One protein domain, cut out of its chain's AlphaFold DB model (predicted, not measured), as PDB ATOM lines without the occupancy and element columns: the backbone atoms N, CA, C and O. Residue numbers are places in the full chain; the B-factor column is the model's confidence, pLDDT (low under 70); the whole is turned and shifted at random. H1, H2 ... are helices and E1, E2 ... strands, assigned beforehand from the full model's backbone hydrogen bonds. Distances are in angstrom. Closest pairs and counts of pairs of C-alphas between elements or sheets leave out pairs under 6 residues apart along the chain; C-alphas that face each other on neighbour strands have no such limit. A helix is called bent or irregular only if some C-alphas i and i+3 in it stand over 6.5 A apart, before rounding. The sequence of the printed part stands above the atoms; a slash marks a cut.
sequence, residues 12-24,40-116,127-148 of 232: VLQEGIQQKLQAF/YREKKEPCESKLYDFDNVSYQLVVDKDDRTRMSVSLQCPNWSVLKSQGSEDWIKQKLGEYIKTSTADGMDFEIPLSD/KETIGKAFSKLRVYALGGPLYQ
ATOM      1  N   VAL A  12      -7.316 -55.894   1.911       95.12
ATOM      2  CA  VAL A  12      -6.379 -55.599   0.815       95.12
ATOM      3  C   VAL A  12      -5.005 -55.231   1.370       95.12
ATOM      4  O   VAL A  12      -3.992 -55.742   0.904       95.12
ATOM      5  N   LEU A  13      -4.962 -54.400   2.415       95.81
ATOM      6  CA  LEU A  13      -3.728 -54.062   3.126       95.81
ATOM      7  C   LEU A  13      -3.114 -55.297   3.793       95.81
ATOM      8  O   LEU A  13      -1.909 -55.523   3.684       95.81
ATOM      9  N   GLN A  14      -3.945 -56.113   4.450       95.25
ATOM     10  CA  GLN A  14      -3.518 -57.361   5.076       95.25
ATOM     11  C   GLN A  14      -2.828 -58.288   4.075       95.25
ATOM     12  O   GLN A  14      -1.700 -58.722   4.308       95.25
ATOM     13  N   GLU A  15      -3.508 -58.596   2.973       92.75
ATOM     14  CA  GLU A  15      -3.014 -59.498   1.938       92.75
ATOM     15  C   GLU A  15      -1.799 -58.902   1.224       92.75
ATOM     16  O   GLU A  15      -0.819 -59.611   1.012       92.75
ATOM     17  N   GLY A  16      -1.802 -57.594   0.948       91.69
ATOM     18  CA  GLY A  16      -0.660 -56.889   0.371       91.69
ATOM     19  C   GLY A  16       0.602 -57.051   1.220       91.69
ATOM     20  O   GLY A  16       1.640 -57.468   0.712       91.69
ATOM     21  N   ILE A  17       0.509 -56.822   2.532       91.94
ATOM     22  CA  ILE A  17       1.635 -57.015   3.459       91.94
ATOM     23  C   ILE A  17       2.061 -58.486   3.512       91.94
ATOM     24  O   ILE A  17       3.253 -58.791   3.429       91.94
ATOM     25  N   GLN A  18       1.106 -59.413   3.618       90.38
ATOM     26  CA  GLN A  18       1.393 -60.850   3.669       90.38
ATOM     27  C   GLN A  18       2.124 -61.340   2.417       90.38
ATOM     28  O   GLN A  18       3.094 -62.089   2.538       90.38
ATOM     29  N   GLN A  19       1.710 -60.880   1.235       87.50
ATOM     30  CA  GLN A  19       2.349 -61.208  -0.036       87.50
ATOM     31  C   GLN A  19       3.782 -60.673  -0.109       87.50
ATOM     32  O   GLN A  19       4.661 -61.378  -0.592       87.50
ATOM     33  N   LYS A  20       4.065 -59.470   0.411       85.38
ATOM     34  CA  LYS A  20       5.437 -58.919   0.428       85.38
ATOM     35  C   LYS A  20       6.336 -59.595   1.459       85.38
ATOM     36  O   LYS A  20       7.523 -59.826   1.209       85.38
ATOM     37  N   LEU A  21       5.766 -60.016   2.584       83.38
ATOM     38  CA  LEU A  21       6.450 -60.887   3.538       83.38
ATOM     39  C   LEU A  21       6.659 -62.299   2.975       83.38
ATOM     40  O   LEU A  21       7.608 -62.987   3.359       83.38
ATOM     41  N   GLN A  22       5.840 -62.746   2.025       76.12
ATOM     42  CA  GLN A  22       6.083 -63.974   1.281       76.12
ATOM     43  C   GLN A  22       7.253 -63.792   0.313       76.12
ATOM     44  O   GLN A  22       7.425 -62.763  -0.331       76.12
ATOM     45  N   ALA A  23       8.187 -64.733   0.329       62.81
ATOM     46  CA  ALA A  23       9.323 -64.695  -0.568       62.81
ATOM     47  C   ALA A  23       8.933 -65.249  -1.934       62.81
ATOM     48  O   ALA A  23       8.215 -66.246  -2.017       62.81
ATOM     49  N   PHE A  24       9.448 -64.619  -2.986       54.19
ATOM     50  CA  PHE A  24       9.513 -65.238  -4.298       54.19
ATOM     51  C   PHE A  24      10.862 -65.943  -4.421       54.19
ATOM     52  O   PHE A  24      11.930 -65.340  -4.271       54.19
ATOM     53  N   TYR A  40      19.224 -71.180  -3.906       48.53
ATOM     54  CA  TYR A  40      17.975 -70.498  -3.608       48.53
ATOM     55  C   TYR A  40      18.334 -69.158  -2.979       48.53
ATOM     56  O   TYR A  40      18.798 -69.113  -1.842       48.53
ATOM     57  N   ARG A  41      18.164 -68.064  -3.722       53.41
ATOM     58  CA  ARG A  41      18.179 -66.730  -3.123       53.41
ATOM     59  C   ARG A  41      16.783 -66.163  -3.268       53.41
ATOM     60  O   ARG A  41      16.359 -65.808  -4.366       53.41
ATOM     61  N   GLU A  42      16.058 -66.135  -2.158       60.97
ATOM     62  CA  GLU A  42      14.789 -65.427  -2.073       60.97
ATOM     63  C   GLU A  42      15.059 -63.955  -2.384       60.97
ATOM     64  O   GLU A  42      15.742 -63.258  -1.632       60.97
ATOM     65  N   LYS A  43      14.598 -63.491  -3.547       64.38
ATOM     66  CA  LYS A  43      14.796 -62.105  -3.966       64.38
ATOM     67  C   LYS A  43      13.457 -61.407  -3.857       64.38
ATOM     68  O   LYS A  43      12.554 -61.661  -4.648       64.38
ATOM     69  N   LYS A  44      13.327 -60.525  -2.868       76.19
ATOM     70  CA  LYS A  44      12.173 -59.634  -2.775       76.19
ATOM     71  C   LYS A  44      12.197 -58.673  -3.964       76.19
ATOM     72  O   LYS A  44      13.247 -58.119  -4.321       76.19
ATOM     73  N   GLU A  45      11.056 -58.531  -4.621       82.38
ATOM     74  CA  GLU A  45      10.902 -57.582  -5.714       82.38
ATOM     75  C   GLU A  45      10.588 -56.196  -5.148       82.38
ATOM     76  O   GLU A  45       9.736 -56.093  -4.259       82.38
ATOM     77  N   PRO A  46      11.250 -55.137  -5.644       89.00
ATOM     78  CA  PRO A  46      10.886 -53.775  -5.307       89.00
ATOM     79  C   PRO A  46       9.457 -53.532  -5.757       89.00
ATOM     80  O   PRO A  46       9.033 -54.010  -6.813       89.00
ATOM     81  N   CYS A  47       8.712 -52.780  -4.970       88.62
ATOM     82  CA  CYS A  47       7.349 -52.454  -5.325       88.62
ATOM     83  C   CYS A  47       6.914 -51.164  -4.670       88.62
ATOM     84  O   CYS A  47       7.335 -50.840  -3.564       88.62
ATOM     85  N   GLU A  48       5.976 -50.510  -5.329       94.31
ATOM     86  CA  GLU A  48       5.234 -49.400  -4.777       94.31
ATOM     87  C   GLU A  48       3.752 -49.679  -5.009       94.31
ATOM     88  O   GLU A  48       3.346 -50.130  -6.082       94.31
ATOM     89  N   SER A  49       2.932 -49.514  -3.979       94.00
ATOM     90  CA  SER A  49       1.492 -49.737  -4.079       94.00
ATOM     91  C   SER A  49       0.758 -48.752  -3.189       94.00
ATOM     92  O   SER A  49       1.055 -48.647  -1.999       94.00
ATOM     93  N   LYS A  50      -0.216 -48.048  -3.767       96.69
ATOM     94  CA  LYS A  50      -1.093 -47.131  -3.043       96.69
ATOM     95  C   LYS A  50      -2.476 -47.749  -2.897       96.69
ATOM     96  O   LYS A  50      -3.088 -48.150  -3.885       96.69
ATOM     97  N   LEU A  51      -2.949 -47.833  -1.662       96.19
ATOM     98  CA  LEU A  51      -4.229 -48.419  -1.283       96.19
ATOM     99  C   LEU A  51      -5.108 -47.346  -0.642       96.19
ATOM    100  O   LEU A  51      -4.600 -46.429  -0.002       96.19
ATOM    101  N   TYR A  52      -6.422 -47.485  -0.778       95.25
ATOM    102  CA  TYR A  52      -7.400 -46.565  -0.202       95.25
ATOM    103  C   TYR A  52      -8.367 -47.316   0.716       95.25
ATOM    104  O   TYR A  52      -8.613 -48.511   0.541       95.25
ATOM    105  N   ASP A  53      -8.902 -46.605   1.699       95.25
ATOM    106  CA  ASP A  53      -9.881 -47.084   2.670       95.25
ATOM    107  C   ASP A  53     -11.021 -46.062   2.806       95.25
ATOM    108  O   ASP A  53     -11.009 -44.987   2.199       95.25
ATOM    109  N   PHE A  54     -12.017 -46.382   3.625       92.88
ATOM    110  CA  PHE A  54     -13.063 -45.433   3.987       92.88
ATOM    111  C   PHE A  54     -12.490 -44.193   4.690       92.88
ATOM    112  O   PHE A  54     -11.411 -44.218   5.280       92.88
ATOM    113  N   ASP A  55     -13.269 -43.109   4.672       92.19
ATOM    114  CA  ASP A  55     -12.926 -41.829   5.314       92.19
ATOM    115  C   ASP A  55     -11.655 -41.183   4.751       92.19
ATOM    116  O   ASP A  55     -10.912 -40.535   5.479       92.19
ATOM    117  N   ASN A  56     -11.405 -41.366   3.449       93.00
ATOM    118  CA  ASN A  56     -10.247 -40.821   2.731       93.00
ATOM    119  C   ASN A  56      -8.891 -41.207   3.350       93.00
ATOM    120  O   ASN A  56      -7.894 -40.513   3.151       93.00
ATOM    121  N   VAL A  57      -8.844 -42.315   4.090       95.31
ATOM    122  CA  VAL A  57      -7.590 -42.898   4.564       95.31
ATOM    123  C   VAL A  57      -6.904 -43.594   3.393       95.31
ATOM    124  O   VAL A  57      -7.551 -44.253   2.577       95.31
ATOM    125  N   SER A  58      -5.585 -43.455   3.301       96.62
ATOM    126  CA  SER A  58      -4.796 -44.176   2.305       96.62
ATOM    127  C   SER A  58      -3.515 -44.739   2.900       96.62
ATOM    128  O   SER A  58      -3.043 -44.288   3.946       96.62
ATOM    129  N   TYR A  59      -2.975 -45.750   2.231       97.69
ATOM    130  CA  TYR A  59      -1.745 -46.421   2.615       97.69
ATOM    131  C   TYR A  59      -0.792 -46.468   1.425       97.69
ATOM    132  O   TYR A  59      -1.226 -46.727   0.301       97.69
ATOM    133  N   GLN A  60       0.499 -46.276   1.667       97.31
ATOM    134  CA  GLN A  60       1.548 -46.473   0.668       97.31
ATOM    135  C   GLN A  60       2.507 -47.556   1.153       97.31
ATOM    136  O   GLN A  60       3.097 -47.428   2.224       97.31
ATOM    137  N   LEU A  61       2.636 -48.630   0.380       96.12
ATOM    138  CA  LEU A  61       3.557 -49.728   0.648       96.12
ATOM    139  C   LEU A  61       4.731 -49.598  -0.316       96.12
ATOM    140  O   LEU A  61       4.517 -49.586  -1.530       96.12
ATOM    141  N   VAL A  62       5.948 -49.525   0.217       95.25
ATOM    142  CA  VAL A  62       7.175 -49.377  -0.573       95.25
ATOM    143  C   VAL A  62       8.196 -50.415  -0.137       95.25
ATOM    144  O   VAL A  62       8.553 -50.490   1.036       95.25
ATOM    145  N   VAL A  63       8.685 -51.203  -1.087       93.12
ATOM    146  CA  VAL A  63       9.914 -51.992  -0.953       93.12
ATOM    147  C   VAL A  63      10.924 -51.361  -1.889       93.12
ATOM    148  O   VAL A  63      10.703 -51.336  -3.104       93.12
ATOM    149  N   ASP A  64      11.989 -50.819  -1.312       90.38
ATOM    150  CA  ASP A  64      12.968 -50.040  -2.051       90.38
ATOM    151  C   ASP A  64      13.784 -50.925  -3.014       90.38
ATOM    152  O   ASP A  64      13.906 -52.146  -2.851       90.38
ATOM    153  N   LYS A  65      14.294 -50.322  -4.095       87.75
ATOM    154  CA  LYS A  65      15.086 -51.050  -5.098       87.75
ATOM    155  C   LYS A  65      16.455 -51.451  -4.563       87.75
ATOM    156  O   LYS A  65      16.920 -52.545  -4.927       87.75
ATOM    157  N   ASP A  66      17.025 -50.595  -3.725       88.19
ATOM    158  CA  ASP A  66      18.360 -50.668  -3.154       88.19
ATOM    159  C   ASP A  66      18.323 -51.379  -1.795       88.19
ATOM    160  O   ASP A  66      19.129 -52.283  -1.568       88.19
ATOM    161  N   ASP A  67      17.329 -51.078  -0.945       86.44
ATOM    162  CA  ASP A  67      17.062 -51.826   0.294       86.44
ATOM    163  C   ASP A  67      15.791 -52.685   0.214       86.44
ATOM    164  O   ASP A  67      14.663 -52.255   0.456       86.44
ATOM    165  N   ARG A  68      16.002 -53.972  -0.065       86.44
ATOM    166  CA  ARG A  68      14.945 -54.993  -0.155       86.44
ATOM    167  C   ARG A  68      14.775 -55.798   1.128       86.44
ATOM    168  O   ARG A  68      14.056 -56.799   1.136       86.44
ATOM    169  N   THR A  69      15.477 -55.412   2.190       86.31
ATOM    170  CA  THR A  69      15.397 -56.075   3.493       86.31
ATOM    171  C   THR A  69      14.261 -55.523   4.339       86.31
ATOM    172  O   THR A  69      13.928 -56.122   5.357       86.31
ATOM    173  N   ARG A  70      13.633 -54.419   3.916       89.75
ATOM    174  CA  ARG A  70      12.565 -53.730   4.645       89.75
ATOM    175  C   ARG A  70      11.456 -53.274   3.703       89.75
ATOM    176  O   ARG A  70      11.669 -53.043   2.516       89.75
ATOM    177  N   MET A  71      10.256 -53.153   4.253       93.00
ATOM    178  CA  MET A  71       9.099 -52.551   3.604       93.00
ATOM    179  C   MET A  71       8.640 -51.364   4.435       93.00
ATOM    180  O   MET A  71       8.360 -51.510   5.622       93.00
ATOM    181  N   SER A  72       8.519 -50.207   3.801       95.75
ATOM    182  CA  SER A  72       7.869 -49.048   4.397       95.75
ATOM    183  C   SER A  72       6.361 -49.132   4.183       95.75
ATOM    184  O   SER A  72       5.897 -49.462   3.089       95.75
ATOM    185  N   VAL A  73       5.593 -48.827   5.224       97.19
ATOM    186  CA  VAL A  73       4.140 -48.652   5.160       97.19
ATOM    187  C   VAL A  73       3.841 -47.252   5.668       97.19
ATOM    188  O   VAL A  73       4.161 -46.945   6.807       97.19
ATOM    189  N   SER A  74       3.239 -46.409   4.842       97.75
ATOM    190  CA  SER A  74       2.891 -45.030   5.204       97.75
ATOM    191  C   SER A  74       1.378 -44.922   5.307       97.75
ATOM    192  O   SER A  74       0.680 -45.238   4.347       97.75
ATOM    193  N   LEU A  75       0.862 -44.514   6.462       97.69
ATOM    194  CA  LEU A  75      -0.548 -44.200   6.684       97.69
ATOM    195  C   LEU A  75      -0.756 -42.710   6.425       97.69
ATOM    196  O   LEU A  75      -0.118 -41.903   7.085       97.69
ATOM    197  N   GLN A  76      -1.700 -42.352   5.559       96.62
ATOM    198  CA  GLN A  76      -2.208 -40.983   5.426       96.62
ATOM    199  C   GLN A  76      -3.641 -40.924   5.952       96.62
ATOM    200  O   GLN A  76      -4.498 -41.702   5.522       96.62
ATOM    201  N   CYS A  77      -3.902 -40.008   6.883       94.50
ATOM    202  CA  CYS A  77      -5.187 -39.903   7.564       94.50
ATOM    203  C   CYS A  77      -5.657 -38.439   7.612       94.50
ATOM    204  O   CYS A  77      -4.927 -37.578   8.104       94.50
ATOM    205  N   PRO A  78      -6.875 -38.120   7.136       92.25
ATOM    206  CA  PRO A  78      -7.398 -36.763   7.235       92.25
ATOM    207  C   PRO A  78      -7.468 -36.278   8.684       92.25
ATOM    208  O   PRO A  78      -7.878 -37.016   9.580       92.25
ATOM    209  N   ASN A  79      -7.103 -35.012   8.904       92.81
ATOM    210  CA  ASN A  79      -7.068 -34.391  10.231       92.81
ATOM    211  C   ASN A  79      -6.213 -35.171  11.247       92.81
ATOM    212  O   ASN A  79      -6.505 -35.177  12.446       92.81
ATOM    213  N   TRP A  80      -5.136 -35.807  10.772       94.75
ATOM    214  CA  TRP A  80      -4.223 -36.573  11.615       94.75
ATOM    215  C   TRP A  80      -3.681 -35.764  12.792       94.75
ATOM    216  O   TRP A  80      -3.690 -36.262  13.911       94.75
ATOM    217  N   SER A  81      -3.283 -34.507  12.589       93.69
ATOM    218  CA  SER A  81      -2.813 -33.630  13.672       93.69
ATOM    219  C   SER A  81      -3.826 -33.496  14.822       93.69
ATOM    220  O   SER A  81      -3.453 -33.571  15.996       93.69
ATOM    221  N   VAL A  82      -5.119 -33.386  14.499       93.94
ATOM    222  CA  VAL A  82      -6.223 -33.321  15.469       93.94
ATOM    223  C   VAL A  82      -6.397 -34.664  16.185       93.94
ATOM    224  O   VAL A  82      -6.462 -34.699  17.414       93.94
ATOM    225  N   LEU A  83      -6.398 -35.778  15.449       95.31
ATOM    226  CA  LEU A  83      -6.489 -37.134  16.012       95.31
ATOM    227  C   LEU A  83      -5.300 -37.452  16.937       95.31
ATOM    228  O   LEU A  83      -5.466 -37.926  18.063       95.31
ATOM    229  N   LYS A  84      -4.090 -37.112  16.491       94.44
ATOM    230  CA  LYS A  84      -2.834 -37.245  17.230       94.44
ATOM    231  C   LYS A  84      -2.873 -36.475  18.547       94.44
ATOM    232  O   LYS A  84      -2.501 -37.041  19.572       94.44
ATOM    233  N   SER A  85      -3.399 -35.246  18.555       92.69
ATOM    234  CA  SER A  85      -3.566 -34.452  19.788       92.69
ATOM    235  C   SER A  85      -4.463 -35.131  20.839       92.69
ATOM    236  O   SER A  85      -4.386 -34.835  22.034       92.69
ATOM    237  N   GLN A  86      -5.286 -36.089  20.406       94.44
ATOM    238  CA  GLN A  86      -6.165 -36.876  21.261       94.44
ATOM    239  C   GLN A  86      -5.706 -38.322  21.469       94.44
ATOM    240  O   GLN A  86      -6.499 -39.158  21.893       94.44
ATOM    241  N   GLY A  87      -4.422 -38.619  21.256       93.19
ATOM    242  CA  GLY A  87      -3.820 -39.891  21.662       93.19
ATOM    243  C   GLY A  87      -3.989 -41.036  20.662       93.19
ATOM    244  O   GLY A  87      -3.816 -42.197  21.043       93.19
ATOM    245  N   SER A  88      -4.293 -40.742  19.391       95.56
ATOM    246  CA  SER A  88      -4.234 -41.743  18.313       95.56
ATOM    247  C   SER A  88      -2.840 -42.309  18.103       95.56
ATOM    248  O   SER A  88      -2.689 -43.518  17.933       95.56
ATOM    249  N   GLU A  89      -1.816 -41.459  18.154       95.38
ATOM    250  CA  GLU A  89      -0.433 -41.913  18.025       95.38
ATOM    251  C   GLU A  89      -0.045 -42.837  19.186       95.38
ATOM    252  O   GLU A  89       0.559 -43.880  18.955       95.38
ATOM    253  N   ASP A  90      -0.445 -42.514  20.417       94.44
ATOM    254  CA  ASP A  90      -0.162 -43.348  21.591       94.44
ATOM    255  C   ASP A  90      -0.862 -44.706  21.508       94.44
ATOM    256  O   ASP A  90      -0.287 -45.741  21.852       94.44
ATOM    257  N   TRP A  91      -2.095 -44.720  20.996       95.25
ATOM    258  CA  TRP A  91      -2.829 -45.957  20.759       95.25
ATOM    259  C   TRP A  91      -2.151 -46.823  19.693       95.25
ATOM    260  O   TRP A  91      -1.978 -48.024  19.903       95.25
ATOM    261  N   ILE A  92      -1.687 -46.225  18.591       96.00
ATOM    262  CA  ILE A  92      -0.903 -46.927  17.566       96.00
ATOM    263  C   ILE A  92       0.421 -47.436  18.145       96.00
ATOM    264  O   ILE A  92       0.744 -48.606  17.947       96.00
ATOM    265  N   LYS A  93       1.156 -46.618  18.911       95.06
ATOM    266  CA  LYS A  93       2.400 -47.016  19.597       95.06
ATOM    267  C   LYS A  93       2.197 -48.236  20.482       95.06
ATOM    268  O   LYS A  93       3.021 -49.144  20.465       95.06
ATOM    269  N   GLN A  94       1.078 -48.316  21.199       94.31
ATOM    270  CA  GLN A  94       0.776 -49.481  22.027       94.31
ATOM    271  C   GLN A  94       0.565 -50.768  21.208       94.31
ATOM    272  O   GLN A  94       0.786 -51.863  21.725       94.31
ATOM    273  N   LYS A  95       0.101 -50.669  19.955       93.94
ATOM    274  CA  LYS A  95      -0.205 -51.836  19.104       93.94
ATOM    275  C   LYS A  95       0.929 -52.221  18.159       93.94
ATOM    276  O   LYS A  95       1.111 -53.405  17.907       93.94
ATOM    277  N   LEU A  96       1.641 -51.234  17.623       94.94
ATOM    278  CA  LEU A  96       2.593 -51.374  16.516       94.94
ATOM    279  C   LEU A  96       3.915 -50.638  16.783       94.94
ATOM    280  O   LEU A  96       4.662 -50.378  15.845       94.94
ATOM    281  N   GLY A  97       4.207 -50.287  18.040       92.00
ATOM    282  CA  GLY A  97       5.349 -49.448  18.416       92.00
ATOM    283  C   GLY A  97       6.698 -49.924  17.886       92.00
ATOM    284  O   GLY A  97       7.509 -49.097  17.488       92.00
ATOM    285  N   GLU A  98       6.904 -51.239  17.804       92.00
ATOM    286  CA  GLU A  98       8.139 -51.844  17.281       92.00
ATOM    287  C   GLU A  98       8.381 -51.580  15.784       92.00
ATOM    288  O   GLU A  98       9.514 -51.684  15.327       92.00
ATOM    289  N   TYR A  99       7.339 -51.217  15.029       93.69
ATOM    290  CA  TYR A  99       7.422 -50.935  13.594       93.69
ATOM    291  C   TYR A  99       7.406 -49.441  13.277       93.69
ATOM    292  O   TYR A  99       7.499 -49.082  12.111       93.69
ATOM    293  N   ILE A 100       7.222 -48.551  14.256       93.81
ATOM    294  CA  ILE A 100       7.112 -47.115  13.972       93.81
ATOM    295  C   ILE A 100       8.481 -46.569  13.581       93.81
ATOM    296  O   ILE A 100       9.438 -46.661  14.346       93.81
ATOM    297  N   LYS A 101       8.544 -45.937  12.407       92.94
ATOM    298  CA  LYS A 101       9.726 -45.220  11.930       92.94
ATOM    299  C   LYS A 101       9.641 -43.745  12.281       92.94
ATOM    300  O   LYS A 101      10.563 -43.189  12.870       92.94
ATOM    301  N   THR A 102       8.532 -43.103  11.920       93.56
ATOM    302  CA  THR A 102       8.313 -41.682  12.197       93.56
ATOM    303  C   THR A 102       6.824 -41.334  12.241       93.56
ATOM    304  O   THR A 102       5.964 -42.101  11.810       93.56
ATOM    305  N   SER A 103       6.517 -40.164  12.794       90.44
ATOM    306  CA  SER A 103       5.182 -39.571  12.825       90.44
ATOM    307  C   SER A 103       5.245 -38.223  12.120       90.44
ATOM    308  O   SER A 103       6.049 -37.364  12.490       90.44
ATOM    309  N   THR A 104       4.412 -38.041  11.101       89.31
ATOM    310  CA  THR A 104       4.378 -36.834  10.269       89.31
ATOM    311  C   THR A 104       3.164 -35.971  10.627       89.31
ATOM    312  O   THR A 104       2.386 -36.295  11.530       89.31
ATOM    313  N   ALA A 105       3.004 -34.826   9.954       85.75
ATOM    314  CA  ALA A 105       1.840 -33.958  10.145       85.75
ATOM    315  C   ALA A 105       0.535 -34.596   9.630       85.75
ATOM    316  O   ALA A 105      -0.524 -34.390  10.226       85.75
ATOM    317  N   ASP A 106       0.636 -35.420   8.582       90.06
ATOM    318  CA  ASP A 106      -0.504 -35.987   7.850       90.06
ATOM    319  C   ASP A 106      -0.710 -37.486   8.114       90.06
ATOM    320  O   ASP A 106      -1.655 -38.101   7.603       90.06
ATOM    321  N   GLY A 107       0.171 -38.099   8.906       94.06
ATOM    322  CA  GLY A 107       0.109 -39.527   9.141       94.06
ATOM    323  C   GLY A 107       1.262 -40.123   9.937       94.06
ATOM    324  O   GLY A 107       1.893 -39.471  10.771       94.06
ATOM    325  N   MET A 108       1.510 -41.408   9.693       96.31
ATOM    326  CA  MET A 108       2.568 -42.172  10.351       96.31
ATOM    327  C   MET A 108       3.240 -43.125   9.378       96.31
ATOM    328  O   MET A 108       2.561 -43.778   8.584       96.31
ATOM    329  N   ASP A 109       4.550 -43.268   9.537       96.62
ATOM    330  CA  ASP A 109       5.353 -44.178   8.739       96.62
ATOM    331  C   ASP A 109       5.865 -45.319   9.607       96.62
ATOM    332  O   ASP A 109       6.338 -45.140  10.737       96.62
ATOM    333  N   PHE A 110       5.788 -46.508   9.035       97.19
ATOM    334  CA  PHE A 110       6.176 -47.758   9.647       97.19
ATOM    335  C   PHE A 110       7.210 -48.457   8.774       97.19
ATOM    336  O   PHE A 110       7.205 -48.319   7.551       97.19
ATOM    337  N   GLU A 111       8.062 -49.256   9.395       95.31
ATOM    338  CA  GLU A 111       9.054 -50.076   8.726       95.31
ATOM    339  C   GLU A 111       8.932 -51.518   9.212       95.31
ATOM    340  O   GLU A 111       9.013 -51.809  10.404       95.31
ATOM    341  N   ILE A 112       8.693 -52.427   8.272       92.25
ATOM    342  CA  ILE A 112       8.532 -53.854   8.527       92.25
ATOM    343  C   ILE A 112       9.752 -54.572   7.939       92.25
ATOM    344  O   ILE A 112       9.975 -54.480   6.727       92.25
ATOM    345  N   PRO A 113      10.537 -55.307   8.744       88.69
ATOM    346  CA  PRO A 113      11.623 -56.121   8.217       88.69
ATOM    347  C   PRO A 113      11.069 -57.251   7.336       88.69
ATOM    348  O   PRO A 113      10.116 -57.945   7.690       88.69
ATOM    349  N   LEU A 114      11.674 -57.419   6.162       83.19
ATOM    350  CA  LEU A 114      11.396 -58.477   5.189       83.19
ATOM    351  C   LEU A 114      12.417 -59.623   5.247       83.19
ATOM    352  O   LEU A 114      12.167 -60.660   4.626       83.19
ATOM    353  N   SER A 115      13.563 -59.424   5.910       68.88
ATOM    354  CA  SER A 115      14.630 -60.421   6.040       68.88
ATOM    355  C   SER A 115      14.364 -61.435   7.159       68.88
ATOM    356  O   SER A 115      13.771 -61.124   8.191       68.88
ATOM    357  N   ASP A 116      14.844 -62.661   6.937       54.62
ATOM    358  CA  ASP A 116      14.768 -63.821   7.841       54.62
ATOM    359  C   ASP A 116      15.979 -63.900   8.811       54.62
ATOM    360  O   ASP A 116      16.200 -64.932   9.433       54.62
ATOM    361  N   LYS A 127       3.638 -63.725   9.330       84.88
ATOM    362  CA  LYS A 127       3.045 -62.976   8.205       84.88
ATOM    363  C   LYS A 127       1.580 -62.635   8.454       84.88
ATOM    364  O   LYS A 127       1.152 -61.504   8.249       84.88
ATOM    365  N   GLU A 128       0.819 -63.614   8.932       88.88
ATOM    366  CA  GLU A 128      -0.592 -63.437   9.266       88.88
ATOM    367  C   GLU A 128      -0.779 -62.489  10.448       88.88
ATOM    368  O   GLU A 128      -1.657 -61.633  10.398       88.88
ATOM    369  N   THR A 129       0.072 -62.596  11.468       89.69
ATOM    370  CA  THR A 129       0.066 -61.733  12.655       89.69
ATOM    371  C   THR A 129       0.310 -60.281  12.266       89.69
ATOM    372  O   THR A 129      -0.489 -59.420  12.622       89.69
ATOM    373  N   ILE A 130       1.362 -60.014  11.488       91.12
ATOM    374  CA  ILE A 130       1.707 -58.664  11.031       91.12
ATOM    375  C   ILE A 130       0.646 -58.122  10.087       91.12
ATOM    376  O   ILE A 130       0.122 -57.036  10.324       91.12
ATOM    377  N   GLY A 131       0.256 -58.896   9.071       92.81
ATOM    378  CA  GLY A 131      -0.796 -58.486   8.145       92.81
ATOM    379  C   GLY A 131      -2.091 -58.127   8.878       92.81
ATOM    380  O   GLY A 131      -2.694 -57.098   8.591       92.81
ATOM    381  N   LYS A 132      -2.499 -58.931   9.868       94.00
ATOM    382  CA  LYS A 132      -3.703 -58.683  10.676       94.00
ATOM    383  C   LYS A 132      -3.550 -57.517  11.654       94.00
ATOM    384  O   LYS A 132      -4.536 -56.866  11.981       94.00
ATOM    385  N   ALA A 133      -2.349 -57.258  12.163       93.56
ATOM    386  CA  ALA A 133      -2.108 -56.103  13.019       93.56
ATOM    387  C   ALA A 133      -2.214 -54.802  12.205       93.56
ATOM    388  O   ALA A 133      -2.908 -53.871  12.607       93.56
ATOM    389  N   PHE A 134      -1.611 -54.771  11.015       96.38
ATOM    390  CA  PHE A 134      -1.650 -53.611  10.125       96.38
ATOM    391  C   PHE A 134      -3.004 -53.408   9.434       96.38
ATOM    392  O   PHE A 134      -3.372 -52.269   9.153       96.38
ATOM    393  N   SER A 135      -3.801 -54.462   9.231       96.62
ATOM    394  CA  SER A 135      -5.149 -54.343   8.648       96.62
ATOM    395  C   SER A 135      -6.087 -53.441   9.455       96.62
ATOM    396  O   SER A 135      -7.069 -52.930   8.923       96.62
ATOM    397  N   LYS A 136      -5.766 -53.205  10.731       96.06
ATOM    398  CA  LYS A 136      -6.526 -52.361  11.658       96.06
ATOM    399  C   LYS A 136      -5.995 -50.935  11.775       96.06
ATOM    400  O   LYS A 136      -6.486 -50.192  12.623       96.06
ATOM    401  N   LEU A 137      -5.033 -50.520  10.948       96.25
ATOM    402  CA  LEU A 137      -4.414 -49.193  11.047       96.25
ATOM    403  C   LEU A 137      -5.433 -48.047  11.055       96.25
ATOM    404  O   LEU A 137      -5.362 -47.195  11.938       96.25
ATOM    405  N   ARG A 138      -6.431 -48.054  10.156       95.50
ATOM    406  CA  ARG A 138      -7.521 -47.059  10.181       95.50
ATOM    407  C   ARG A 138      -8.270 -47.058  11.515       95.50
ATOM    408  O   ARG A 138      -8.554 -45.994  12.056       95.50
ATOM    409  N   VAL A 139      -8.573 -48.232  12.069       94.88
ATOM    410  CA  VAL A 139      -9.267 -48.352  13.362       94.88
ATOM    411  C   VAL A 139      -8.416 -47.780  14.490       94.88
ATOM    412  O   VAL A 139      -8.945 -47.097  15.362       94.88
ATOM    413  N   TYR A 140      -7.106 -48.020  14.482       95.06
ATOM    414  CA  TYR A 140      -6.210 -47.445  15.483       95.06
ATOM    415  C   TYR A 140      -6.105 -45.923  15.338       95.06
ATOM    416  O   TYR A 140      -6.224 -45.205  16.329       95.06
ATOM    417  N   ALA A 141      -5.968 -45.426  14.110       94.38
ATOM    418  CA  ALA A 141      -5.852 -44.001  13.832       94.38
ATOM    419  C   ALA A 141      -7.118 -43.220  14.220       94.38
ATOM    420  O   ALA A 141      -7.037 -42.235  14.954       94.38
ATOM    421  N   LEU A 142      -8.292 -43.677  13.775       94.25
ATOM    422  CA  LEU A 142      -9.567 -42.989  14.010       94.25
ATOM    423  C   LEU A 142     -10.163 -43.295  15.392       94.25
ATOM    424  O   LEU A 142     -10.871 -42.468  15.959       94.25
ATOM    425  N   GLY A 143      -9.896 -44.484  15.938       93.44
ATOM    426  CA  GLY A 143     -10.426 -44.940  17.225       93.44
ATOM    427  C   GLY A 143      -9.616 -44.483  18.437       93.44
ATOM    428  O   GLY A 143     -10.104 -44.588  19.560       93.44
ATOM    429  N   GLY A 144      -8.410 -43.954  18.223       94.44
ATOM    430  CA  GLY A 144      -7.535 -43.425  19.266       94.44
ATOM    431  C   GLY A 144      -8.215 -42.481  20.261       94.44
ATOM    432  O   GLY A 144      -8.168 -42.767  21.459       94.44
ATOM    433  N   PRO A 145      -8.916 -41.420  19.814       95.38
ATOM    434  CA  PRO A 145      -9.577 -40.488  20.717       95.38
ATOM    435  C   PRO A 145     -10.642 -41.202  21.545       95.38
ATOM    436  O   PRO A 145     -10.650 -41.094  22.766       95.38
ATOM    437  N   LEU A 146     -11.486 -42.025  20.913       94.69
ATOM    438  CA  LEU A 146     -12.509 -42.785  21.629       94.69
ATOM    439  C   LEU A 146     -11.901 -43.703  22.692       94.69
ATOM    440  O   LEU A 146     -12.402 -43.740  23.812       94.69
ATOM    441  N   TYR A 147     -10.798 -44.385  22.376       94.81
ATOM    442  CA  TYR A 147     -10.085 -45.198  23.354       94.81
ATOM    443  C   TYR A 147      -9.620 -44.374  24.561       94.81
ATOM    444  O   TYR A 147      -9.834 -44.803  25.692       94.81
ATOM    445  N   GLN A 148      -9.042 -43.185  24.351       94.62
ATOM    446  CA  GLN A 148      -8.588 -42.338  25.460       94.62
ATOM    447  C   GLN A 148      -9.744 -41.872  26.352       94.62
ATOM    448  O   GLN A 148      -9.611 -41.879  27.574       94.62
TER     449      GLN A 148
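AT A GLANCE: This is residues 12 to 24, 40 to 116 and 127 to 148 of the 232 residues of the protein "Arp2/3 complex 34 kDa subunit" of Reticulomyxa filosa (UniProt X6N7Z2). A twisted antiparallel sheet of five strands is covered on one face by helices H1 and H3, in two layers. H4 packs on H1 off the sheet, H2 and H5 lie side by side near one end, and the short strand E1 lies at the other end, away from the body. The printed part has 112 residues with five named helices and six named strands, in the order H1 E1 E2 E3 E4 H2 H3 E5 E6 H4 H5; the class is mixed. The sheet's order is E2 E3 E4 E6 E5. The whole is compact, with a radius of gyration of the C-alphas of 14.1 A and spans of 48 by 22 by 22 A.

HOW THE PARTS SIT: H1, residues 12 to 21, is on the sheet over E3, residues 58 to 63, and E4, residues 70 to 76, at a height over the sheet of 9.1 A; it runs along the strands, at 11 degrees to E3 on the local plane. E1, residues 40 to 42, pairs with no named strand. E2, residues 47 to 52, E3 and E4 form a meander, each strand the antiparallel neighbour of the one before; N 49 and O 61, 2.9 A, and N 60 and O 74, 2.9 A, are within hydrogen-bond range. H2, residues 80 to 85, only grazes the sheet with residues 80 to 84. H3, residues 88 to 99, is on the same face as H1, over E5, residues 100 to 103, at a height over the sheet of 7.3 A. E6, residues 107 to 113, is the antiparallel neighbour of E4, with N 73 and O 110 at 2.9 A, and of E5, with N 101 and O 109 at 2.9 A. E4, H2, H3 and E5 form a split strand-helix-strand unit, its two strands running the same way with E6 between them; its crossover is right-handed. H4, residues 127 to 134, touches H1 at a steep tilt of 42 degrees, opposite ways, with C-alphas 14 and 131 closest at 4.3 A. H5, residues 137 to 148, touches H3 with residues 88 to 92 of H3 alone; the closest C-alphas, Ser 88 and Gly 144, are 3.8 A apart. Every O i to N i+4 pair is within hydrogen-bond range in H1, H2 and H4; in H3 and in H5 it is 6 of 8.

IN THESE COORDINATES: H1 begins at C-alpha 12 (-6.379, -55.599, 0.815) and is 14.1 A long. E2 is 16.7 A, E3 17.0 A, E4 19.5 A and E6 20.2 A long. H3 is 15.6 A long and H5 16.5 A, ending at C-alpha 148 (-8.588, -42.338, 25.460). Both are irregular: C-alphas 95 and 98 are 8.5 A apart, and C-alphas 142 and 145 are 7.2 A apart.

THE WHOLE: The two C-alphas farthest apart, Tyr 40 and Gln 148, are 48.4 A apart. Residues 25 to 39 are cut out, 10.0 A across, and residues 117 to 126, 11.8 A across. Of the links that are printed whole, E3 to E4 is short but not tight and the others are tight. The mean pLDDT of the printed part is 90.3, and residues 23 to 24, 40 to 43 and 115 to 116 are under 70.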